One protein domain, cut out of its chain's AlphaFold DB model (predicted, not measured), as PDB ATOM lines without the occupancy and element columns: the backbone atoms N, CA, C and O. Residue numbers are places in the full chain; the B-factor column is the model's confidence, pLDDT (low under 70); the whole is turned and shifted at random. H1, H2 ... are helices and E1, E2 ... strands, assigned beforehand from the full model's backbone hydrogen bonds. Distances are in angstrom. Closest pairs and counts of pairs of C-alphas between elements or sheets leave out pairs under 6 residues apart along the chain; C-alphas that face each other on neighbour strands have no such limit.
ATOM      1  N   GLY A 650      24.807-139.036  10.833       47.16
ATOM      2  CA  GLY A 650      24.477-140.220  11.638       47.16
ATOM      3  C   GLY A 650      23.163-140.135  12.433       47.16
ATOM      4  O   GLY A 650      22.897-141.004  13.265       47.16
ATOM      5  N   VAL A 651      22.319-139.123  12.188       49.81
ATOM      6  CA  VAL A 651      21.100-138.861  12.970       49.81
ATOM      7  C   VAL A 651      20.011-139.869  12.590       49.81
ATOM      8  O   VAL A 651      19.169-139.639  11.721       49.81
ATOM      9  N   GLY A 652      20.024-141.024  13.254       44.56
ATOM     10  CA  GLY A 652      19.000-142.057  13.104       44.56
ATOM     11  C   GLY A 652      17.579-141.539  13.366       44.56
ATOM     12  O   GLY A 652      17.365-140.491  13.976       44.56
ATOM     13  N   THR A 653      16.571-142.285  12.911       41.28
ATOM     14  CA  THR A 653      15.148-141.900  12.987       41.28
ATOM     15  C   THR A 653      14.551-142.023  14.402       41.28
ATOM     16  O   THR A 653      13.608-142.783  14.612       41.28
ATOM     17  N   VAL A 654      15.108-141.272  15.360       44.03
ATOM     18  CA  VAL A 654      14.580-140.870  16.689       44.03
ATOM     19  C   VAL A 654      14.177-141.985  17.673       44.03
ATOM     20  O   VAL A 654      13.841-141.721  18.819       44.03
ATOM     21  N   PHE A 655      14.372-143.244  17.295       45.69
ATOM     22  CA  PHE A 655      14.775-144.305  18.215       45.69
ATOM     23  C   PHE A 655      15.918-145.095  17.558       45.69
ATOM     24  O   PHE A 655      15.836-145.349  16.347       45.69
ATOM     25  N   PRO A 656      16.960-145.526  18.301       45.81
ATOM     26  CA  PRO A 656      17.876-146.542  17.792       45.81
ATOM     27  C   PRO A 656      17.036-147.769  17.434       45.81
ATOM     28  O   PRO A 656      16.285-148.292  18.259       45.81
ATOM     29  N   SER A 657      17.080-148.187  16.170       53.41
ATOM     30  CA  SER A 657      16.068-149.080  15.589       53.41
ATOM     31  C   SER A 657      16.360-150.554  15.883       53.41
ATOM     32  O   SER A 657      16.313-151.408  14.993       53.41
ATOM     33  N   CYS A 658      16.633-150.845  17.158       69.12
ATOM     34  CA  CYS A 658      16.879-152.193  17.619       69.12
ATOM     35  C   CYS A 658      15.626-153.067  17.446       69.12
ATOM     36  O   CYS A 658      14.489-152.592  17.535       69.12
ATOM     37  N   ARG A 659      15.820-154.356  17.168       83.25
ATOM     38  CA  ARG A 659      14.734-155.326  16.988       83.25
ATOM     39  C   ARG A 659      15.051-156.612  17.721       83.25
ATOM     40  O   ARG A 659      16.038-157.278  17.423       83.25
ATOM     41  N   TRP A 660      14.167-156.982  18.635       90.75
ATOM     42  CA  TRP A 660      14.258-158.201  19.428       90.75
ATOM     43  C   TRP A 660      13.382-159.292  18.814       90.75
ATOM     44  O   TRP A 660      12.156-159.250  18.916       90.75
ATOM     45  N   LEU A 661      14.010-160.258  18.144       91.25
ATOM     46  CA  LEU A 661      13.347-161.312  17.377       91.25
ATOM     47  C   LEU A 661      13.718-162.691  17.934       91.25
ATOM     48  O   LEU A 661      14.855-163.136  17.794       91.25
ATOM     49  N   GLN A 662      12.759-163.395  18.528       93.12
ATOM     50  CA  GLN A 662      12.935-164.771  18.988       93.12
ATOM     51  C   GLN A 662      12.549-165.772  17.895       93.12
ATOM     52  O   GLN A 662      11.514-165.648  17.239       93.12
ATOM     53  N   SER A 663      13.387-166.790  17.736       91.88
ATOM     54  CA  SER A 663      13.212-167.941  16.851       91.88
ATOM     55  C   SER A 663      13.397-169.239  17.646       91.88
ATOM     56  O   SER A 663      13.876-169.201  18.779       91.88
ATOM     57  N   ALA A 664      13.093-170.393  17.046       86.44
ATOM     58  CA  ALA A 664      13.340-171.694  17.676       86.44
ATOM     59  C   ALA A 664      14.821-171.924  18.059       86.44
ATOM     60  O   ALA A 664      15.098-172.616  19.034       86.44
ATOM     61  N   ALA A 665      15.765-171.318  17.328       88.88
ATOM     62  CA  ALA A 665      17.201-171.450  17.580       88.88
ATOM     63  C   ALA A 665      17.737-170.490  18.661       88.88
ATOM     64  O   ALA A 665      18.811-170.724  19.210       88.88
ATOM     65  N   GLY A 666      17.029-169.399  18.966       92.94
ATOM     66  CA  GLY A 666      17.542-168.332  19.827       92.94
ATOM     67  C   GLY A 666      16.954-166.956  19.530       92.94
ATOM     68  O   GLY A 666      16.074-166.797  18.673       92.94
ATOM     69  N   ILE A 667      17.456-165.959  20.249       94.62
ATOM     70  CA  ILE A 667      17.026-164.561  20.208       94.62
ATOM     71  C   ILE A 667      18.056-163.742  19.437       94.62
ATOM     72  O   ILE A 667      19.239-163.761  19.753       94.62
ATOM     73  N   THR A 668      17.602-163.003  18.429       92.88
ATOM     74  CA  THR A 668      18.409-161.992  17.737       92.88
ATOM     75  C   THR A 668      18.039-160.617  18.276       92.88
ATOM     76  O   THR A 668      16.873-160.226  18.191       92.88
ATOM     77  N   CYS A 669      19.017-159.876  18.785       90.25
ATOM     78  CA  CYS A 669      18.941-158.427  18.882       90.25
ATOM     79  C   CYS A 669      19.607-157.847  17.630       90.25
ATOM     80  O   CYS A 669      20.829-157.868  17.505       90.25
ATOM     81  N   GLN A 670      18.816-157.368  16.673       85.38
ATOM     82  CA  GLN A 670      19.347-156.528  15.599       85.38
ATOM     83  C   GLN A 670      19.569-155.148  16.218       85.38
ATOM     84  O   GLN A 670      18.609-154.587  16.738       85.38
ATOM     85  N   LEU A 671      20.789-154.611  16.209       75.50
ATOM     86  CA  LEU A 671      21.079-153.264  16.717       75.50
ATOM     87  C   LEU A 671      20.825-152.203  15.641       75.50
ATOM     88  O   LEU A 671      20.351-151.112  15.948       75.50
ATOM     89  N   ASN A 672      21.070-152.559  14.375       63.91
ATOM     90  CA  ASN A 672      20.838-151.713  13.209       63.91
ATOM     91  C   ASN A 672      19.822-152.352  12.235       63.91
ATOM     92  O   ASN A 672      19.800-153.577  12.073       63.91
ATOM     93  N   PRO A 673      18.971-151.558  11.555       55.09
ATOM     94  CA  PRO A 673      17.965-152.081  10.636       55.09
ATOM     95  C   PRO A 673      18.605-152.565   9.325       55.09
ATOM     96  O   PRO A 673      18.909-151.776   8.436       55.09
ATOM     97  N   MET A 674      18.725-153.886   9.178       48.38
ATOM     98  CA  MET A 674      19.346-154.626   8.058       48.38
ATOM     99  C   MET A 674      18.755-154.415   6.637       48.38
ATOM    100  O   MET A 674      19.014-155.208   5.739       48.38
ATOM    101  N   LEU A 675      17.958-153.371   6.393       43.03
ATOM    102  CA  LEU A 675      17.199-153.164   5.148       43.03
ATOM    103  C   LEU A 675      18.055-152.854   3.901       43.03
ATOM    104  O   LEU A 675      17.523-152.876   2.794       43.03
ATOM    105  N   SER A 676      19.349-152.568   4.065       42.03
ATOM    106  CA  SER A 676      20.268-152.157   2.990       42.03
ATOM    107  C   SER A 676      21.485-153.068   2.790       42.03
ATOM    108  O   SER A 676      22.257-152.833   1.862       42.03
ATOM    109  N   PHE A 677      21.695-154.079   3.638       53.59
ATOM    110  CA  PHE A 677      22.915-154.896   3.633       53.59
ATOM    111  C   PHE A 677      22.657-156.293   3.073       53.59
ATOM    112  O   PHE A 677      21.649-156.930   3.388       53.59
ATOM    113  N   ARG A 678      23.581-156.796   2.251       61.31
ATOM    114  CA  ARG A 678      23.522-158.178   1.761       61.31
ATOM    115  C   ARG A 678      23.955-159.148   2.865       61.31
ATOM    116  O   ARG A 678      24.865-158.813   3.621       61.31
ATOM    117  N   PRO A 679      23.409-160.379   2.920       63.91
ATOM    118  CA  PRO A 679      23.893-161.414   3.842       63.91
ATOM    119  C   PRO A 679      25.396-161.705   3.695       63.91
ATOM    120  O   PRO A 679      26.058-162.043   4.667       63.91
ATOM    121  N   GLU A 680      25.928-161.505   2.485       71.88
ATOM    122  CA  GLU A 680      27.345-161.595   2.103       71.88
ATOM    123  C   GLU A 680      28.268-160.625   2.870       71.88
ATOM    124  O   GLU A 680      29.471-160.843   2.908       71.88
ATOM    125  N   GLN A 681      27.720-159.555   3.463       73.44
ATOM    126  CA  GLN A 681      28.466-158.490   4.154       73.44
ATOM    127  C   GLN A 681      28.444-158.633   5.688       73.44
ATOM    128  O   GLN A 681      28.926-157.747   6.395       73.44
ATOM    129  N   LEU A 682      27.851-159.714   6.215       76.88
ATOM    130  CA  LEU A 682      27.813-160.005   7.649       76.88
ATOM    131  C   LEU A 682      29.023-160.848   8.060       76.88
ATOM    132  O   LEU A 682      29.058-162.058   7.833       76.88
ATOM    133  N   HIS A 683      29.980-160.221   8.736       82.69
ATOM    134  CA  HIS A 683      31.109-160.909   9.352       82.69
ATOM    135  C   HIS A 683      30.674-161.473  10.705       82.69
ATOM    136  O   HIS A 683      30.265-160.735  11.602       82.69
ATOM    137  N   VAL A 684      30.708-162.799  10.828       88.81
ATOM    138  CA  VAL A 684      30.177-163.541  11.979       88.81
ATOM    139  C   VAL A 684      31.325-163.962  12.887       88.81
ATOM    140  O   VAL A 684      32.208-164.696  12.449       88.81
ATOM    141  N   GLU A 685      31.293-163.546  14.152       87.81
ATOM    142  CA  GLU A 685      32.318-163.884  15.145       87.81
ATOM    143  C   GLU A 685      31.694-164.336  16.476       87.81
ATOM    144  O   GLU A 685      30.691-163.765  16.912       87.81
ATOM    145  N   PRO A 686      32.264-165.352  17.148       89.50
ATOM    146  CA  PRO A 686      31.893-165.696  18.516       89.50
ATOM    147  C   PRO A 686      32.400-164.625  19.495       89.50
ATOM    148  O   PRO A 686      33.518-164.127  19.352       89.50
ATOM    149  N   LEU A 687      31.614-164.292  20.520       86.88
ATOM    150  CA  LEU A 687      32.089-163.456  21.625       86.88
ATOM    151  C   LEU A 687      33.159-164.217  22.427       86.88
ATOM    152  O   LEU A 687      32.934-165.359  22.818       86.88
ATOM    153  N   ALA A 688      34.307-163.584  22.692       77.25
ATOM    154  CA  ALA A 688      35.504-164.256  23.210       77.25
ATOM    155  C   ALA A 688      35.267-165.091  24.487       77.25
ATOM    156  O   ALA A 688      35.680-166.247  24.543       77.25
ATOM    157  N   ASP A 689      34.564-164.530  25.476       80.38
ATOM    158  CA  ASP A 689      34.323-165.179  26.774       80.38
ATOM    159  C   ASP A 689      33.072-166.081  26.797       80.38
ATOM    160  O   ASP A 689      32.866-166.840  27.746       80.38
ATOM    161  N   GLN A 690      32.214-165.992  25.774       87.12
ATOM    162  CA  GLN A 690      30.969-166.761  25.633       87.12
ATOM    163  C   GLN A 690      30.738-167.091  24.148       87.12
ATOM    164  O   GLN A 690      29.885-166.465  23.515       87.12
ATOM    165  N   PRO A 691      31.484-168.045  23.556       86.94
ATOM    166  CA  PRO A 691      31.519-168.254  22.105       86.94
ATOM    167  C   PRO A 691      30.194-168.736  21.495       86.94
ATOM    168  O   PRO A 691      29.977-168.627  20.291       86.94
ATOM    169  N   GLU A 692      29.282-169.238  22.326       86.88
ATOM    170  CA  GLU A 692      27.875-169.469  22.004       86.88
ATOM    171  C   GLU A 692      27.091-168.195  21.636       86.88
ATOM    172  O   GLU A 692      26.111-168.284  20.894       86.88
ATOM    173  N   VAL A 693      27.493-167.017  22.126       90.56
ATOM    174  CA  VAL A 693      26.928-165.723  21.724       90.56
ATOM    175  C   VAL A 693      27.607-165.282  20.434       90.56
ATOM    176  O   VAL A 693      28.816-165.066  20.382       90.56
ATOM    177  N   ILE A 694      26.809-165.131  19.380       92.75
ATOM    178  CA  ILE A 694      27.297-164.835  18.035       92.75
ATOM    179  C   ILE A 694      27.101-163.349  17.745       92.75
ATOM    180  O   ILE A 694      25.971-162.871  17.610       92.75
ATOM    181  N   LEU A 695      28.208-162.631  17.598       87.06
ATOM    182  CA  LEU A 695      28.252-161.264  17.101       87.06
ATOM    183  C   LEU A 695      28.211-161.276  15.568       87.06
ATOM    184  O   LEU A 695      28.824-162.127  14.917       87.06
ATOM    185  N   ARG A 696      27.499-160.320  14.968       88.31
ATOM    186  CA  ARG A 696      27.493-160.104  13.517       88.31
ATOM    187  C   ARG A 696      27.799-158.652  13.211       88.31
ATOM    188  O   ARG A 696      27.008-157.759  13.520       88.31
ATOM    189  N   PHE A 697      28.949-158.434  12.598       82.81
ATOM    190  CA  PHE A 697      29.435-157.129  12.191       82.81
ATOM    191  C   PHE A 697      29.104-156.864  10.723       82.81
ATOM    192  O   PHE A 697      29.050-157.791   9.918       82.81
ATOM    193  N   VAL A 698      28.923-155.595  10.375       77.69
ATOM    194  CA  VAL A 698      28.905-155.121   8.988       77.69
ATOM    195  C   VAL A 698      30.132-154.244   8.781       77.69
ATOM    196  O   VAL A 698      30.433-153.382   9.609       77.69
ATOM    197  N   GLU A 699      30.836-154.462   7.673       75.19
ATOM    198  CA  GLU A 699      31.921-153.588   7.231       75.19
ATOM    199  C   GLU A 699      31.380-152.566   6.226       75.19
ATOM    200  O   GLU A 699      30.838-152.914   5.176       75.19
ATOM    201  N   SER A 700      31.504-151.284   6.569       65.31
ATOM    202  CA  SER A 700      31.181-150.152   5.706       65.31
ATOM    203  C   SER A 700      32.460-149.400   5.339       65.31
ATOM    204  O   SER A 700      33.241-149.076   6.236       65.31
ATOM    205  N   PRO A 701      32.670-149.024   4.063       54.03
ATOM    206  CA  PRO A 701      33.802-148.181   3.682       54.03
ATOM    207  C   PRO A 701      33.731-146.773   4.301       54.03
ATOM    208  O   PRO A 701      34.746-146.087   4.352       54.03
ATOM    209  N   THR A 702      32.554-146.339   4.772       51.06
ATOM    210  CA  THR A 702      32.330-145.005   5.356       51.06
ATOM    211  C   THR A 702      32.461-144.986   6.881       51.06
ATOM    212  O   THR A 702      32.919-143.998   7.441       51.06
ATOM    213  N   TYR A 703      32.052-146.068   7.556       48.19
ATOM    214  CA  TYR A 703      31.949-146.138   9.026       48.19
ATOM    215  C   TYR A 703      32.854-147.207   9.657       48.19
ATOM    216  O   TYR A 703      32.780-147.457  10.858       48.19
ATOM    217  N   GLY A 704      33.697-147.864   8.856       68.06
ATOM    218  CA  GLY A 704      34.480-149.015   9.291       68.06
ATOM    219  C   GLY A 704      33.596-150.214   9.642       68.06
ATOM    220  O   GLY A 704      32.504-150.397   9.096       68.06
ATOM    221  N   ARG A 705      34.086-151.054  10.555       72.44
ATOM    222  CA  ARG A 705      33.396-152.262  11.013       72.44
ATOM    223  C   ARG A 705      32.599-151.983  12.289       72.44
ATOM    224  O   ARG A 705      33.182-151.632  13.310       72.44
ATOM    225  N   PHE A 706      31.286-152.207  12.254       71.81
ATOM    226  CA  PHE A 706      30.383-151.975  13.390       71.81
ATOM    227  C   PHE A 706      29.463-153.174  13.653       71.81
ATOM    228  O   PHE A 706      29.199-153.983  12.765       71.81
ATOM    229  N   LEU A 707      28.978-153.308  14.890       78.50
ATOM    230  CA  LEU A 707      28.096-154.404  15.303       78.50
ATOM    231  C   LEU A 707      26.662-154.162  14.795       78.50
ATOM    232  O   LEU A 707      26.053-153.128  15.080       78.50
ATOM    233  N   ALA A 708      26.118-155.111  14.033       77.00
ATOM    234  CA  ALA A 708      24.805-155.003  13.397       77.00
ATOM    235  C   ALA A 708      23.751-155.908  14.053       77.00
ATOM    236  O   ALA A 708      22.616-155.472  14.252       77.00
ATOM    237  N   GLU A 709      24.120-157.133  14.442       86.69
ATOM    238  CA  GLU A 709      23.261-158.044  15.208       86.69
ATOM    239  C   GLU A 709      24.051-158.778  16.302       86.69
ATOM    240  O   GLU A 709      25.228-159.092  16.129       86.69
ATOM    241  N   VAL A 710      23.371-159.131  17.393       90.19
ATOM    242  CA  VAL A 710      23.818-160.141  18.361       90.19
ATOM    243  C   VAL A 710      22.789-161.264  18.403       90.19
ATOM    244  O   VAL A 710      21.591-161.014  18.552       90.19
ATOM    245  N   PHE A 711      23.242-162.506  18.275       94.06
ATOM    246  CA  PHE A 711      22.417-163.704  18.375       94.06
ATOM    247  C   PHE A 711      22.791-164.508  19.625       94.06
ATOM    248  O   PHE A 711      23.947-164.879  19.820       94.06
ATOM    249  N   LEU A 712      21.787-164.789  20.454       94.81
ATOM    250  CA  LEU A 712      21.910-165.482  21.731       94.81
ATOM    251  C   LEU A 712      21.111-166.799  21.667       94.81
ATOM    252  O   LEU A 712      19.894-166.755  21.449       94.81
ATOM    253  N   PRO A 713      21.746-167.976  21.811       92.50
ATOM    254  CA  PRO A 713      21.103-169.251  21.510       92.50
ATOM    255  C   PRO A 713      20.125-169.734  22.591       92.50
ATOM    256  O   PRO A 713      20.332-169.589  23.798       92.50
ATOM    257  N   SER A 714      19.070-170.397  22.122       86.00
ATOM    258  CA  SER A 714      18.134-171.174  22.939       86.00
ATOM    259  C   SER A 714      18.764-172.530  23.312       86.00
ATOM    260  O   SER A 714      19.477-173.094  22.482       86.00
ATOM    261  N   PRO A 715      18.529-173.094  24.515       82.69
ATOM    262  CA  PRO A 715      17.654-172.611  25.587       82.69
ATOM    263  C   PRO A 715      18.367-171.747  26.645       82.69
ATOM    264  O   PRO A 715      17.766-171.440  27.668       82.69
ATOM    265  N   ARG A 716      19.645-171.385  26.449       87.50
ATOM    266  CA  ARG A 716      20.453-170.691  27.471       87.50
ATOM    267  C   ARG A 716      20.012-169.247  27.732       87.50
ATOM    268  O   ARG A 716      20.195-168.771  28.849       87.50
ATOM    269  N   PHE A 717      19.445-168.576  26.728       90.25
ATOM    270  CA  PHE A 717      18.949-167.207  26.841       90.25
ATOM    271  C   PHE A 717      17.451-167.115  26.512       90.25
ATOM    272  O   PHE A 717      17.044-167.251  25.356       90.25
ATOM    273  N   ASP A 718      16.633-166.817  27.524       92.25
ATOM    274  CA  ASP A 718      15.310-166.216  27.348       92.25
ATOM    275  C   ASP A 718      15.424-164.698  27.078       92.25
ATOM    276  O   ASP A 718      16.514-164.119  27.079       92.25
ATOM    277  N   ILE A 719      14.299-164.018  26.825       93.06
ATOM    278  CA  ILE A 719      14.309-162.578  26.508       93.06
ATOM    279  C   ILE A 719      14.769-161.701  27.684       93.06
ATOM    280  O   ILE A 719      15.315-160.620  27.459       93.06
ATOM    281  N   ARG A 720      14.600-162.162  28.930       92.81
ATOM    282  CA  ARG A 720      15.048-161.445  30.131       92.81
ATOM    283  C   ARG A 720      16.562-161.536  30.251       92.81
ATOM    284  O   ARG A 720      17.229-160.511  30.346       92.81
ATOM    285  N   GLN A 721      17.092-162.756  30.173       92.81
ATOM    286  CA  GLN A 721      18.523-163.047  30.184       92.81
ATOM    287  C   GLN A 721      19.231-162.335  29.031       92.81
ATOM    288  O   GLN A 721      20.265-161.720  29.252       92.81
ATOM    289  N   ALA A 722      18.657-162.336  27.824       92.94
ATOM    290  CA  ALA A 722      19.256-161.674  26.669       92.94
ATOM    291  C   ALA A 722      19.323-160.140  26.806       92.94
ATOM    292  O   ALA A 722      20.331-159.536  26.434       92.94
ATOM    293  N   LYS A 723      18.285-159.499  27.367       91.94
ATOM    294  CA  LYS A 723      18.297-158.049  27.633       91.94
ATOM    295  C   LYS A 723      19.181-157.655  28.817       91.94
ATOM    296  O   LYS A 723      19.804-156.598  28.751       91.94
ATOM    297  N   LEU A 724      19.246-158.466  29.877       91.56
ATOM    298  CA  LEU A 724      20.179-158.240  30.987       91.56
ATOM    299  C   LEU A 724      21.624-158.397  30.518       91.56
ATOM    300  O   LEU A 724      22.415-157.488  30.724       91.56
ATOM    301  N   PHE A 725      21.924-159.467  29.782       91.31
ATOM    302  CA  PHE A 725      23.247-159.719  29.221       91.31
ATOM    303  C   PHE A 725      23.735-158.573  28.323       91.31
ATOM    304  O   PHE A 725      24.825-158.057  28.549       91.31
ATOM    305  N   LEU A 726      22.940-158.103  27.347       87.56
ATOM    306  CA  LEU A 726      23.381-156.967  26.522       87.56
ATOM    307  C   LEU A 726      23.592-155.687  27.339       87.56
ATOM    308  O   LEU A 726      24.507-154.933  27.027       87.56
ATOM    309  N   ARG A 727      22.806-155.452  28.395       85.69
ATOM    310  CA  ARG A 727      23.034-154.315  29.295       85.69
ATOM    311  C   ARG A 727      24.315-154.486  30.117       85.69
ATOM    312  O   ARG A 727      25.073-153.539  30.234       85.69
ATOM    313  N   GLU A 728      24.581-155.675  30.650       86.88
ATOM    314  CA  GLU A 728      25.801-155.980  31.411       86.88
ATOM    315  C   GLU A 728      27.075-155.900  30.552       86.88
ATOM    316  O   GLU A 728      28.141-155.604  31.079       86.88
ATOM    317  N   GLN A 729      26.978-156.158  29.243       84.38
ATOM    318  CA  GLN A 729      28.116-156.115  28.316       84.38
ATOM    319  C   GLN A 729      28.315-154.759  27.613       84.38
ATOM    320  O   GLN A 729      29.420-154.487  27.152       84.38
ATOM    321  N   LEU A 730      27.269-153.932  27.480       78.38
ATOM    322  CA  LEU A 730      27.290-152.700  26.665       78.38
ATOM    323  C   LEU A 730      26.838-151.433  27.421       78.38
ATOM    324  O   LEU A 730      26.787-150.365  26.818       78.38
ATOM    325  N   ASP A 731      26.471-151.554  28.702       77.81
ATOM    326  CA  ASP A 731      25.921-150.506  29.592       77.81
ATOM    327  C   ASP A 731      24.747-149.692  28.998       77.81
ATOM    328  O   ASP A 731      24.502-148.536  29.334       77.81
ATOM    329  N   GLN A 732      23.990-150.306  28.082       77.44
ATOM    330  CA  GLN A 732      22.907-149.668  27.324       77.44
ATOM    331  C   GLN A 732      21.603-150.465  27.395       77.44
ATOM    332  O   GLN A 732      21.594-151.689  27.550       77.44
ATOM    333  N   VAL A 733      20.469-149.768  27.255       82.12
ATOM    334  CA  VAL A 733      19.132-150.369  27.332       82.12
ATOM    335  C   VAL A 733      18.445-150.295  25.968       82.12
ATOM    336  O   VAL A 733      17.793-149.319  25.612       82.12
ATOM    337  N   TYR A 734      18.567-151.372  25.190       84.00
ATOM    338  CA  TYR A 734      17.991-151.461  23.845       84.00
ATOM    339  C   TYR A 734      16.463-151.648  23.883       84.00
ATOM    340  O   TYR A 734      15.949-152.770  23.978       84.00
ATOM    341  N   LEU A 735      15.731-150.532  23.832       85.19
ATOM    342  CA  LEU A 735      14.265-150.464  23.788       85.19
ATOM    343  C   LEU A 735      13.736-150.587  22.349       85.19
ATOM    344  O   LEU A 735      14.260-149.953  21.435       85.19
ATOM    345  N   TRP A 736      12.648-151.337  22.153       86.25
ATOM    346  CA  TRP A 736      11.931-151.404  20.870       86.25
ATOM    347  C   TRP A 736      10.441-151.098  21.082       86.25
ATOM    348  O   TRP A 736       9.655-152.024  21.295       86.25
ATOM    349  N   PRO A 737      10.029-149.818  21.091       82.25
ATOM    350  CA  PRO A 737       8.701-149.426  21.553       82.25
ATOM    351  C   PRO A 737       7.536-149.948  20.696       82.25
ATOM    352  O   PRO A 737       7.623-150.080  19.473       82.25
ATOM    353  N   VAL A 738       6.406-150.242  21.352       79.50
ATOM    354  CA  VAL A 738       5.164-150.712  20.706       79.50
ATOM    355  C   VAL A 738       4.541-149.639  19.799       79.50
ATOM    356  O   VAL A 738       4.045-149.985  18.724       79.50
ATOM    357  N   GLY A 739       4.605-148.364  20.197       69.69
ATOM    358  CA  GLY A 739       4.126-147.198  19.444       69.69
ATOM    359  C   GLY A 739       5.133-146.032  19.446       69.69
ATOM    360  O   GLY A 739       6.077-146.051  20.230       69.69
ATOM    361  N   PRO A 740       4.965-145.009  18.587       55.91
ATOM    362  CA  PRO A 740       5.979-143.969  18.363       55.91
ATOM    363  C   PRO A 740       5.996-142.833  19.403       55.91
ATOM    364  O   PRO A 740       6.883-141.988  19.350       55.91
ATOM    365  N   VAL A 741       5.023-142.772  20.320       58.09
ATOM    366  CA  VAL A 741       4.899-141.699  21.321       58.09
ATOM    367  C   VAL A 741       5.044-142.285  22.721       58.09
ATOM    368  O   VAL A 741       4.295-143.190  23.088       58.09
ATOM    369  N   ALA A 742       5.972-141.729  23.501       71.12
ATOM    370  CA  ALA A 742       6.101-141.984  24.930       71.12
ATOM    371  C   ALA A 742       5.110-141.105  25.716       71.12
ATOM    372  O   ALA A 742       5.222-139.879  25.715       71.12
ATOM    373  N   GLY A 743       4.141-141.722  26.388       76.38
ATOM    374  CA  GLY A 743       3.250-141.062  27.339       76.38
ATOM    375  C   GLY A 743       3.729-141.285  28.770       76.38
ATOM    376  O   GLY A 743       3.761-142.424  29.232       76.38
ATOM    377  N   TRP A 744       4.076-140.215  29.483       85.75
ATOM    378  CA  TRP A 744       4.380-140.292  30.913       85.75
ATOM    379  C   TRP A 744       3.096-140.277  31.749       85.75
ATOM    380  O   TRP A 744       2.180-139.493  31.494       85.75
ATOM    381  N   ARG A 745       3.045-141.152  32.753       85.56
ATOM    382  CA  ARG A 745       1.949-141.325  33.706       85.56
ATOM    383  C   ARG A 745       2.530-141.466  35.109       85.56
ATOM    384  O   ARG A 745       3.493-142.202  35.315       85.56
ATOM    385  N   GLU A 746       1.905-140.808  36.073       90.81
ATOM    386  CA  GLU A 746       2.113-141.114  37.484       90.81
ATOM    387  C   GLU A 746       1.136-142.215  37.918       90.81
ATOM    388  O   GLU A 746      -0.058-142.142  37.627       90.81
ATOM    389  N   GLU A 747       1.645-143.245  38.586       90.31
ATOM    390  CA  GLU A 747       0.866-144.253  39.310       90.31
ATOM    391  C   GLU A 747       1.296-144.193  40.792       90.31
ATOM    392  O   GLU A 747       2.365-143.660  41.104       90.31
ATOM    393  N   ASP A 748       0.471-144.669  41.730       86.19
ATOM    394  CA  ASP A 748       0.615-144.326  43.162       86.19
ATOM    395  C   ASP A 748       2.029-144.590  43.717       86.19
ATOM    396  O   ASP A 748       2.622-143.722  44.362       86.19
ATOM    397  N   SER A 749       2.614-145.742  43.371       89.06
ATOM    398  CA  SER A 749       3.964-146.164  43.769       89.06
ATOM    399  C   SER A 749       5.046-146.026  42.688       89.06
ATOM    400  O   SER A 749       6.218-146.227  43.000       89.06
ATOM    401  N   GLN A 750       4.718-145.695  41.431       93.31
ATOM    402  CA  GLN A 750       5.673-145.761  40.309       93.31
ATOM    403  C   GLN A 750       5.479-144.625  39.289       93.31
ATOM    404  O   GLN A 750       4.359-144.192  39.023       93.31
ATOM    405  N   TRP A 751       6.566-144.165  38.669       93.00
ATOM    406  CA  TRP A 751       6.502-143.384  37.428       93.00
ATOM    407  C   TRP A 751       6.502-144.337  36.238       93.00
ATOM    408  O   TRP A 751       7.373-145.200  36.143       93.00
ATOM    409  N   CYS A 752       5.555-144.177  35.320       90.56
ATOM    410  CA  CYS A 752       5.385-145.058  34.170       90.56
ATOM    411  C   CYS A 752       5.551-144.287  32.856       90.56
ATOM    412  O   CYS A 752       4.895-143.273  32.627       90.56
ATOM    413  N   CYS A 753       6.409-144.791  31.971       89.19
ATOM    414  CA  CYS A 753       6.573-144.299  30.605       89.19
ATOM    415  C   CYS A 753       5.977-145.338  29.648       89.19
ATOM    416  O   CYS A 753       6.427-146.482  29.633       89.19
ATOM    417  N   GLU A 754       4.932-144.986  28.901       87.31
ATOM    418  CA  GLU A 754       4.119-145.923  28.116       87.31
ATOM    419  C   GLU A 754       4.161-145.628  26.613       87.31
ATOM    420  O   GLU A 754       3.856-144.514  26.191       87.31
ATOM    421  N   TRP A 755       4.403-146.646  25.786       83.12
ATOM    422  CA  TRP A 755       4.341-146.543  24.325       83.12
ATOM    423  C   TRP A 755       3.073-147.214  23.800       83.12
ATOM    424  O   TRP A 755       3.066-148.385  23.413       83.12
ATOM    425  N   ARG A 756       1.963-146.471  23.809       68.00
ATOM    426  CA  ARG A 756       0.648-146.972  23.379       68.00
ATOM    427  C   ARG A 756       0.434-146.789  21.874       68.00
ATOM    428  O   ARG A 756       0.845-145.789  21.289       68.00
ATOM    429  N   LEU A 757      -0.278-147.734  21.260       58.72
ATOM    430  CA  LEU A 757      -0.919-147.536  19.956       58.72
ATOM    431  C   LEU A 757      -2.334-146.970  20.184       58.72
ATOM    432  O   LEU A 757      -3.007-147.419  21.119       58.72
ATOM    433  N   PRO A 758      -2.814-146.004  19.378       49.28
ATOM    434  CA  PRO A 758      -4.175-145.487  19.514       49.28
ATOM    435  C   PRO A 758      -5.226-146.599  19.378       49.28
ATOM    436  O   PRO A 758      -5.146-147.422  18.470       49.28
ATOM    437  N   GLY A 759      -6.215-146.615  20.275       50.66
ATOM    438  CA  GLY A 759      -7.378-147.508  20.193       50.66
ATOM    439  C   GLY A 759      -7.183-148.961  20.653       50.66
ATOM    440  O   GLY A 759      -8.158-149.703  20.645       50.66
ATOM    441  N   HIS A 760      -5.987-149.380  21.086       52.94
ATOM    442  CA  HIS A 760      -5.732-150.768  21.502       52.94
ATOM    443  C   HIS A 760      -5.090-150.877  22.892       52.94
ATOM    444  O   HIS A 760      -3.964-150.424  23.107       52.94
ATOM    445  N   GLU A 761      -5.750-151.587  23.813       59.59
ATOM    446  CA  GLU A 761      -5.054-152.206  24.946       59.59
ATOM    447  C   GLU A 761      -4.514-153.587  24.524       59.59
ATOM    448  O   GLU A 761      -5.259-154.379  23.938       59.59
ATOM    449  N   PRO A 762      -3.228-153.904  24.772       61.44
ATOM    450  CA  PRO A 762      -2.675-155.209  24.428       61.44
ATOM    451  C   PRO A 762      -3.081-156.271  25.469       61.44
ATOM    452  O   PRO A 762      -3.027-155.989  26.675       61.44
ATOM    453  N   PRO A 763      -3.435-157.501  25.049       63.59
ATOM    454  CA  PRO A 763      -3.904-158.551  25.953       63.59
ATOM    455  C   PRO A 763      -2.863-158.899  27.026       63.59
ATOM    456  O   PRO A 763      -1.655-158.901  26.780       63.59
ATOM    457  N   GLN A 764      -3.335-159.205  28.236       59.97
ATOM    458  CA  GLN A 764      -2.476-159.458  29.401       59.97
ATOM    459  C   GLN A 764      -1.619-160.731  29.262       59.97
ATOM    460  O   GLN A 764      -0.537-160.806  29.837       59.97
ATOM    461  N   THR A 765      -2.062-161.712  28.470       55.28
ATOM    462  CA  THR A 765      -1.445-163.047  28.342       55.28
ATOM    463  C   THR A 765      -0.062-163.068  27.685       55.28
ATOM    464  O   THR A 765       0.639-164.067  27.796       55.28
ATOM    465  N   ASN A 766       0.340-161.990  27.005       75.00
ATOM    466  CA  ASN A 766       1.566-161.933  26.199       75.00
ATOM    467  C   ASN A 766       2.650-161.019  26.803       75.00
ATOM    468  O   ASN A 766       3.544-160.570  26.082       75.00
ATOM    469  N   ARG A 767       2.560-160.691  28.100       85.31
ATOM    470  CA  ARG A 767       3.445-159.709  28.744       85.31
ATOM    471  C   ARG A 767       4.548-160.360  29.581       85.31
ATOM    472  O   ARG A 767       4.296-161.292  30.338       85.31
ATOM    473  N   VAL A 768       5.767-159.833  29.477       90.44
ATOM    474  CA  VAL A 768       6.936-160.244  30.270       90.44
ATOM    475  C   VAL A 768       7.511-159.028  30.985       90.44
ATOM    476  O   VAL A 768       7.959-158.087  30.337       90.44
ATOM    477  N   LEU A 769       7.518-159.058  32.319       91.31
ATOM    478  CA  LEU A 769       8.202-158.053  33.131       91.31
ATOM    479  C   LEU A 769       9.687-158.413  33.284       91.31
ATOM    480  O   LEU A 769      10.031-159.547  33.631       91.31
ATOM    481  N   LEU A 770      10.542-157.427  33.051       92.25
ATOM    482  CA  LEU A 770      11.990-157.472  33.156       92.25
ATOM    483  C   LEU A 770      12.443-156.419  34.171       92.25
ATOM    484  O   LEU A 770      12.098-155.253  34.030       92.25
ATOM    485  N   ASN A 771      13.230-156.801  35.174       91.69
ATOM    486  CA  ASN A 771      13.708-155.867  36.194       91.69
ATOM    487  C   ASN A 771      15.183-155.544  35.946       91.69
ATOM    488  O   ASN A 771      16.016-156.446  35.959       91.69
ATOM    489  N   TYR A 772      15.505-154.262  35.777       88.75
ATOM    490  CA  TYR A 772      16.874-153.763  35.609       88.75
ATOM    491  C   TYR A 772      17.566-153.436  36.949       88.75
ATOM    492  O   TYR A 772      18.733-153.040  36.972       88.75
ATOM    493  N   GLY A 773      16.875-153.639  38.075       86.94
ATOM    494  CA  GLY A 773      17.361-153.272  39.406       86.94
ATOM    495  C   GLY A 773      17.168-151.781  39.699       86.94
ATOM    496  O   GLY A 773      16.613-151.051  38.884       86.94
ATOM    497  N   GLN A 774      17.569-151.342  40.898       86.50
ATOM    498  CA  GLN A 774      17.405-149.952  41.371       86.50
ATOM    499  C   GLN A 774      15.963-149.399  41.248       86.50
ATOM    500  O   GLN A 774      15.767-148.195  41.148       86.50
ATOM    501  N   GLY A 775      14.939-150.260  41.225       89.56
ATOM    502  CA  GLY A 775      13.541-149.862  41.013       89.56
ATOM    503  C   GLY A 775      13.129-149.631  39.552       89.56
ATOM    504  O   GLY A 775      11.981-149.265  39.317       89.56
ATOM    505  N   VAL A 776      14.008-149.857  38.568       93.25
ATOM    506  CA  VAL A 776      13.684-149.737  37.135       93.25
ATOM    507  C   VAL A 776      13.244-151.089  36.564       93.25
ATOM    508  O   VAL A 776      13.892-152.119  36.780       93.25
ATOM    509  N   SER A 777      12.142-151.102  35.813       93.38
ATOM    510  CA  SER A 777      11.614-152.292  35.135       93.38
ATOM    511  C   SER A 777      11.014-151.980  33.761       93.38
ATOM    512  O   SER A 777      10.557-150.869  33.502       93.38
ATOM    513  N   GLU A 778      11.012-152.977  32.880       93.75
ATOM    514  CA  GLU A 778      10.461-152.941  31.527       93.75
ATOM    515  C   GLU A 778       9.388-154.019  31.351       93.75
ATOM    516  O   GLU A 778       9.589-155.191  31.660       93.75
ATOM    517  N   GLU A 779       8.241-153.628  30.812       93.12
ATOM    518  CA  GLU A 779       7.154-154.515  30.427       93.12
ATOM    519  C   GLU A 779       7.216-154.742  28.911       93.12
ATOM    520  O   GLU A 779       6.959-153.837  28.111       93.12
ATOM    521  N   LEU A 780       7.593-155.958  28.522       92.31
ATOM    522  CA  LEU A 780       7.719-156.413  27.141       92.31
ATOM    523  C   LEU A 780       6.428-157.092  26.672       92.31
ATOM    524  O   LEU A 780       5.807-157.841  27.424       92.31
ATOM    525  N   LEU A 781       6.067-156.897  25.405       90.50
ATOM    526  CA  LEU A 781       4.942-157.545  24.735       90.50
ATOM    527  C   LEU A 781       5.441-158.511  23.653       90.50
ATOM    528  O   LEU A 781       6.169-158.105  22.744       90.50
ATOM    529  N   ALA A 782       5.005-159.771  23.723       89.88
ATOM    530  CA  ALA A 782       5.231-160.782  22.694       89.88
ATOM    531  C   ALA A 782       4.239-160.618  21.530       89.88
ATOM    532  O   ALA A 782       3.052-160.939  21.655       89.88
ATOM    533  N   VAL A 783       4.734-160.150  20.383       84.81
ATOM    534  CA  VAL A 783       3.969-159.984  19.140       84.81
ATOM    535  C   VAL A 783       4.376-161.087  18.149       84.81
ATOM    536  O   VAL A 783       5.494-161.044  17.632       84.81
ATOM    537  N   PRO A 784       3.523-162.086  17.857       83.06
ATOM    538  CA  PRO A 784       3.852-163.124  16.882       83.06
ATOM    539  C   PRO A 784       3.924-162.535  15.465       83.06
ATOM    540  O   PRO A 784       2.971-161.926  14.977       83.06
ATOM    541  N   GLY A 785       5.066-162.706  14.801       78.69
ATOM    542  CA  GLY A 785       5.267-162.340  13.403       78.69
ATOM    543  C   GLY A 785       4.751-163.418  12.448       78.69
ATOM    544  O   GLY A 785       4.683-164.597  12.793       78.69
ATOM    545  N   LYS A 786       4.432-163.020  11.210       73.50
ATOM    546  CA  LYS A 786       3.997-163.948  10.145       73.50
ATOM    547  C   LYS A 786       5.074-164.981   9.788       73.50
ATOM    548  O   LYS A 786       4.752-166.082   9.364       73.50
ATOM    549  N   ASP A 787       6.335-164.635  10.030       75.38
ATOM    550  CA  ASP A 787       7.530-165.392   9.648       75.38
ATOM    551  C   ASP A 787       7.893-166.500  10.667       75.38
ATOM    552  O   ASP A 787       9.028-166.975  10.704       75.38
ATOM    553  N   GLY A 788       6.971-166.854  11.573       79.38
ATOM    554  CA  GLY A 788       7.190-167.830  12.649       79.38
ATOM    555  C   GLY A 788       8.105-167.356  13.789       79.38
ATOM    556  O   GLY A 788       8.443-168.144  14.670       79.38
ATOM    557  N   ARG A 789       8.516-166.080  13.789       87.81
ATOM    558  CA  ARG A 789       9.339-165.450  14.838       87.81
ATOM    559  C   ARG A 789       8.489-164.571  15.754       87.81
ATOM    560  O   ARG A 789       7.596-163.872  15.279       87.81
ATOM    561  N   THR A 790       8.811-164.527  17.044       89.44
ATOM    562  CA  THR A 790       8.166-163.617  18.008       89.44
ATOM    563  C   THR A 790       8.958-162.318  18.107       89.44
ATOM    564  O   THR A 790      10.143-162.335  18.433       89.44
ATOM    565  N   ALA A 791       8.308-161.187  17.844       88.62
ATOM    566  CA  ALA A 791       8.859-159.855  18.052       88.62
ATOM    567  C   ALA A 791       8.561-159.376  19.481       88.62
ATOM    568  O   ALA A 791       7.401-159.301  19.882       88.62
ATOM    569  N   TRP A 792       9.599-159.030  20.240       92.25
ATOM    570  CA  TRP A 792       9.492-158.556  21.621       92.25
ATOM    571  C   TRP A 792       9.589-157.033  21.676       92.25
ATOM    572  O   TRP A 792      10.636-156.474  21.366       92.25
ATOM    573  N   ARG A 793       8.507-156.350  22.066       88.44
ATOM    574  CA  ARG A 793       8.452-154.877  22.070       88.44
ATOM    575  C   ARG A 793       8.261-154.282  23.459       88.44
ATOM    576  O   ARG A 793       7.449-154.776  24.233       88.44
ATOM    577  N   THR A 794       8.945-153.179  23.733       90.88
ATOM    578  CA  THR A 794       8.785-152.338  24.925       90.88
ATOM    579  C   THR A 794       7.384-151.718  24.936       90.88
ATOM    580  O   THR A 794       7.067-150.862  24.110       90.88
ATOM    581  N   TYR A 795       6.522-152.145  25.858       88.50
ATOM    582  CA  TYR A 795       5.200-151.543  26.063       88.50
ATOM    583  C   TYR A 795       5.259-150.404  27.087       88.50
ATOM    584  O   TYR A 795       4.681-149.337  26.866       88.50
ATOM    585  N   ARG A 796       5.979-150.615  28.195       91.06
ATOM    586  CA  ARG A 796       6.078-149.663  29.308       91.06
ATOM    587  C   ARG A 796       7.420-149.801  30.036       91.06
ATOM    588  O   ARG A 796       7.884-150.917  30.237       91.06
ATOM    589  N   LEU A 797       7.999-148.689  30.485       93.25
ATOM    590  CA  LEU A 797       8.992-148.656  31.566       93.25
ATOM    591  C   LEU A 797       8.328-148.195  32.863       93.25
ATOM    592  O   LEU A 797       7.417-147.364  32.820       93.25
ATOM    593  N   ARG A 798       8.796-148.701  34.004       94.69
ATOM    594  CA  ARG A 798       8.347-148.293  35.342       94.69
ATOM    595  C   ARG A 798       9.543-148.004  36.243       94.69
ATOM    596  O   ARG A 798      10.490-148.790  36.258       94.69
ATOM    597  N   PHE A 799       9.463-146.917  37.003       96.12
ATOM    598  CA  PHE A 799      10.483-146.446  37.938       96.12
ATOM    599  C   PHE A 799       9.860-146.341  39.331       96.12
ATOM    600  O   PHE A 799       8.895-145.598  39.530       96.12
ATOM    601  N   ASP A 800      10.364-147.112  40.290       94.31
ATOM    602  CA  ASP A 800       9.726-147.265  41.596       94.31
ATOM    603  C   ASP A 800      10.025-146.096  42.550       94.31
ATOM    604  O   ASP A 800      11.180-145.842  42.900       94.31
ATOM    605  N   LYS A 801       8.985-145.397  43.021       94.06
ATOM    606  CA  LYS A 801       9.132-144.246  43.926       94.06
ATOM    607  C   LYS A 801       9.777-144.638  45.260       94.06
ATOM    608  O   LYS A 801      10.451-143.807  45.863       94.06
ATOM    609  N   SER A 802       9.640-145.892  45.710       91.62
ATOM    610  CA  SER A 802      10.303-146.376  46.934       91.62
ATOM    611  C   SER A 802      11.830-146.450  46.804       91.62
ATOM    612  O   SER A 802      12.533-146.382  47.808       91.62
ATOM    613  N   CYS A 803      12.349-146.516  45.573       90.81
ATOM    614  CA  CYS A 803      13.780-146.433  45.271       90.81
ATOM    615  C   CYS A 803      14.274-144.982  45.081       90.81
ATOM    616  O   CYS A 803      15.422-144.777  44.702       90.81
ATOM    617  N   GLY A 804      13.427-143.978  45.349       91.38
ATOM    618  CA  GLY A 804      13.785-142.555  45.334       91.38
ATOM    619  C   GLY A 804      13.568-141.821  44.005       91.38
ATOM    620  O   GLY A 804      13.858-140.630  43.940       91.38
ATOM    621  N   TRP A 805      13.046-142.487  42.966       94.56
ATOM    622  CA  TRP A 805      12.895-141.904  41.627       94.56
ATOM    623  C   TRP A 805      11.938-140.704  41.574       94.56
ATOM    624  O   TRP A 805      10.729-140.836  41.794       94.56
ATOM    625  N   THR A 806      12.461-139.545  41.169       92.31
ATOM    626  CA  THR A 806      11.654-138.403  40.711       92.31
ATOM    627  C   THR A 806      11.302-138.528  39.223       92.31
ATOM    628  O   THR A 806      11.963-139.243  38.465       92.31
ATOM    629  N   ALA A 807      10.280-137.793  38.772       85.00
ATOM    630  CA  ALA A 807       9.908-137.740  37.355       85.00
ATOM    631  C   ALA A 807      11.045-137.209  36.458       85.00
ATOM    632  O   ALA A 807      11.203-137.666  35.327       85.00
ATOM    633  N   GLU A 808      11.846-136.267  36.963       82.94
ATOM    634  CA  GLU A 808      12.996-135.699  36.251       82.94
ATOM    635  C   GLU A 808      14.136-136.715  36.138       82.94
ATOM    636  O   GLU A 808      14.666-136.911  35.049       82.94
ATOM    637  N   GLN A 809      14.452-137.435  37.221       87.75
ATOM    638  CA  GLN A 809      15.442-138.517  37.198       87.75
ATOM    639  C   GLN A 809      15.025-139.646  36.250       87.75
ATOM    640  O   GLN A 809      15.845-140.118  35.469       87.75
ATOM    641  N   ALA A 810      13.751-140.053  36.266       85.50
ATOM    642  CA  ALA A 810      13.233-141.082  35.363       85.50
ATOM    643  C   ALA A 810      13.303-140.647  33.885       85.50
ATOM    644  O   ALA A 810      13.645-141.447  33.012       85.50
ATOM    645  N   GLN A 811      13.027-139.370  33.594       79.31
ATOM    646  CA  GLN A 811      13.201-138.802  32.255       79.31
ATOM    647  C   GLN A 811      14.671-138.693  31.845       79.31
ATOM    648  O   GLN A 811      14.978-138.957  30.683       79.31
ATOM    649  N   GLN A 812      15.568-138.319  32.760       77.69
ATOM    650  CA  GLN A 812      16.995-138.199  32.472       77.69
ATOM    651  C   GLN A 812      17.624-139.575  32.233       77.69
ATOM    652  O   GLN A 812      18.217-139.776  31.181       77.69
ATOM    653  N   TRP A 813      17.349-140.560  33.095       87.06
ATOM    654  CA  TRP A 813      17.747-141.957  32.884       87.06
ATOM    655  C   TRP A 813      17.263-142.485  31.530       87.06
ATOM    656  O   TRP A 813      18.011-143.153  30.818       87.06
ATOM    657  N   LEU A 814      16.030-142.152  31.122       80.06
ATOM    658  CA  LEU A 814      15.551-142.540  29.798       80.06
ATOM    659  C   LEU A 814      16.372-141.890  28.674       80.06
ATOM    660  O   LEU A 814      16.602-142.554  27.672       80.06
ATOM    661  N   ARG A 815      16.837-140.642  28.804       69.00
ATOM    662  CA  ARG A 815      17.735-140.022  27.808       69.00
ATOM    663  C   ARG A 815      19.088-140.729  27.783       69.00
ATOM    664  O   ARG A 815      19.487-141.204  26.723       69.00
ATOM    665  N   ASP A 816      19.717-140.855  28.950       71.25
ATOM    666  CA  ASP A 816      21.069-141.396  29.122       71.25
ATOM    667  C   ASP A 816      21.187-142.829  28.569       71.25
ATOM    668  O   ASP A 816      22.133-143.145  27.851       71.25
ATOM    669  N   PHE A 817      20.192-143.686  28.831       69.50
ATOM    670  CA  PHE A 817      20.237-145.110  28.468       69.50
ATOM    671  C   PHE A 817      19.525-145.490  27.154       69.50
ATOM    672  O   PHE A 817      19.640-146.645  26.736       69.50
ATOM    673  N   SER A 818      18.807-144.571  26.479       59.34
ATOM    674  CA  SER A 818      18.081-144.869  25.219       59.34
ATOM    675  C   SER A 818      18.795-144.453  23.930       59.34
ATOM    676  O   SER A 818      18.247-144.660  22.848       59.34
ATOM    677  N   ASN A 819      20.010-143.902  24.018       50.28
ATOM    678  CA  ASN A 819      20.822-143.494  22.864       50.28
ATOM    679  C   ASN A 819      20.159-142.413  21.969       50.28
ATOM    680  O   ASN A 819      20.481-142.268  20.788       50.28
ATOM    681  N   CYS A 820      19.229-141.633  22.532       50.28
ATOM    682  CA  CYS A 820      18.624-140.457  21.903       50.28
ATOM    683  C   CYS A 820      19.583-139.254  21.961       50.28
ATOM    684  O   CYS A 820      19.337-138.286  22.681       50.28
ATOM    685  N   GLY A 821      20.692-139.340  21.223       43.88
ATOM    686  CA  GLY A 821      21.702-138.287  21.150       43.88
ATOM    687  C   GLY A 821      21.160-136.990  20.543       43.88
ATOM    688  O   GLY A 821      20.727-136.964  19.390       43.88
ATOM    689  N   ASP A 822      21.225-135.909  21.317       48.19
ATOM    690  CA  ASP A 822      20.955-134.547  20.857       48.19
ATOM    691  C   ASP A 822      22.155-134.071  20.009       48.19
ATOM    692  O   ASP A 822      23.150-133.577  20.538       48.19
ATOM    693  N   HIS A 823      22.104-134.273  18.688       58.88
ATOM    694  CA  HIS A 823      23.156-133.790  17.787       58.88
ATOM    695  C   HIS A 823      23.112-132.253  17.742       58.88
ATOM    696  O   HIS A 823      22.067-131.685  17.419       58.88
ATOM    697  N   SER A 824      24.228-131.576  18.043       63.88
ATOM    698  CA  SER A 824      24.312-130.101  18.075       63.88
ATOM    699  C   SER A 824      23.794-129.473  16.785       63.88
ATOM    700  O   SER A 824      23.025-128.515  16.802       63.88
ATOM    701  N   ASP A 825      24.170-130.083  15.665       71.38
ATOM    702  CA  ASP A 825      23.962-129.546  14.323       71.38
ATOM    703  C   ASP A 825      22.603-129.939  13.705       71.38
ATOM    704  O   ASP A 825      22.398-129.806  12.499       71.38
ATOM    705  N   ALA A 826      21.648-130.433  14.504       76.44
ATOM    706  CA  ALA A 826      20.310-130.780  14.027       76.44
ATOM    707  C   ALA A 826      19.195-130.426  15.029       76.44
ATOM    708  O   ALA A 826      19.362-130.490  16.246       76.44
ATOM    709  N   ALA A 827      18.006-130.102  14.511       75.00
ATOM    710  CA  ALA A 827      16.795-129.948  15.318       75.00
ATOM    711  C   ALA A 827      15.539-130.482  14.614       75.00
ATOM    712  O   ALA A 827      15.329-130.276  13.413       75.00
ATOM    713  N   TRP A 828      14.659-131.118  15.399       71.31
ATOM    714  CA  TRP A 828      13.397-131.693  14.923       71.31
ATOM    715  C   TRP A 828      12.176-131.016  15.556       71.31
ATOM    716  O   TRP A 828      11.931-131.105  16.760       71.31
ATOM    717  N   LEU A 829      11.371-130.327  14.742       68.06
ATOM    718  CA  LEU A 829      10.211-129.563  15.217       68.06
ATOM    719  C   LEU A 829       8.963-130.451  15.373       68.06
ATOM    720  O   LEU A 829       8.051-130.414  14.548       68.06
TER     721      LEU A 829
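What this domain is: This is residues 650 to 829 of the 1077 residues of the protein "AAA_11 domain-containing protein" of Gemmataceae bacterium (UniProt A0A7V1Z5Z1). A single long sheet, strongly twisted, curls round the helix H1, with one wing made of E1 to E5 and the other of E6 to E10; the wings join where E1 pairs with the first residues of E10. The second helix, H2, packs on the sheet at E7 and E10, and the last strand, E11, lies away from the sheet near the end of the printed part. The printed part has 180 residues with two named helices and eleven named strands, in the order E1 E2 E3 E4 E5 H1 E6 E7 E8 E9 E10 H2 E11, and its class is mixed, helices and strands. The sheet is branched, and its neighbour pairs are antiparallel. The whole is compact, with a radius of gyration of the C-alphas of 17.1 A and spans of 51 by 44 by 36 A.

Where its parts are: E1, residues 659 to 663, begins at C-alpha 659 at (14.734, -155.326, 16.988), and E2 follows with residues 666 to 670. E3 is residues 682 to 687. E4, residues 690 to 700, is 25.9 A from first to last C-alpha and bends by 76 degrees at residue 693. E5, residues 704 to 713, is 27.2 A long. H1, residues 719 to 730, is 16.3 A long and begins at C-alpha 719 at (14.309, -162.578, 26.508). E6 is residues 742 to 747, E7 residues 750 to 755 and E8 residues 767 to 773. E9, residues 776 to 784, is 26.2 A long, and E10, residues 790 to 800, is 28.7 A. H2, residues 807 to 818, is 16.3 A long. E11, residues 826 to 828, ends at C-alpha 828 at (13.397, -131.693, 14.923).

How they stand to each other: E1 and E2 form a hairpin, with N 661 and O 668 at 2.9 A. On the other side of E1, E10 pairs beside residues 660 to 662, with N 662 and O 790 at 2.8 A. E5 is the next neighbour of E2, with N 669 and O 710 at 2.8 A. E3, E4 and E5 are a meander, each strand the antiparallel neighbour of the one before; N 685 and O 695 are 2.9 A apart, and N 694 and O 711 are 2.9 A apart. With E2 they make a Greek key, the first of four strands being the antiparallel neighbour of the fourth. E7, E8, E9 and E10 make another, in which E8, E9 and E10 are a meander; N 770 and O 778 are 2.8 A apart, and N 777 and O 798 are 2.9 A apart. E10 has E1 and E7 on one side and E9 on the other side, its pairing staggered; between E7 and E10, N 753 and O 797 are within hydrogen-bond range at 2.9 A. E6 and E7 are a hairpin, with N 745 and O 752 at 2.8 A. E3, E6 and E8 are edge strands. H1 is on the sheet, its closest C-alphas to E8 being those of Arg 720 and Leu 770, 5.9 A, and to E2 those of Ile 719 and Ile 667, 7.1 A. H2 is on the sheet at a height of 9.4 A, over E10 and only just over E7, on which 3 of its C-alphas fall; it runs along the strands, at 21 degrees to E10 on the local plane. The closest C-alphas of H2 and E7 are those of Ala 807 and Trp 751, 6.6 A. H1 and H2 are apart, and in both helices every O i to N i+4 pair is within hydrogen-bond range. E11 pairs with no named strand.

The domain as a whole: The C-alphas farthest apart are those of Glu 680 and Asp 748, 51.9 A. The printed part has no cut. The links E2 to E3, H1 to E6 and E7 to E8 are long. The mean pLDDT of the printed part is 78.6; 45 residues are under 70, among them residues 650 to 658, 672 to 679, 756 to 765 and 817 to 824.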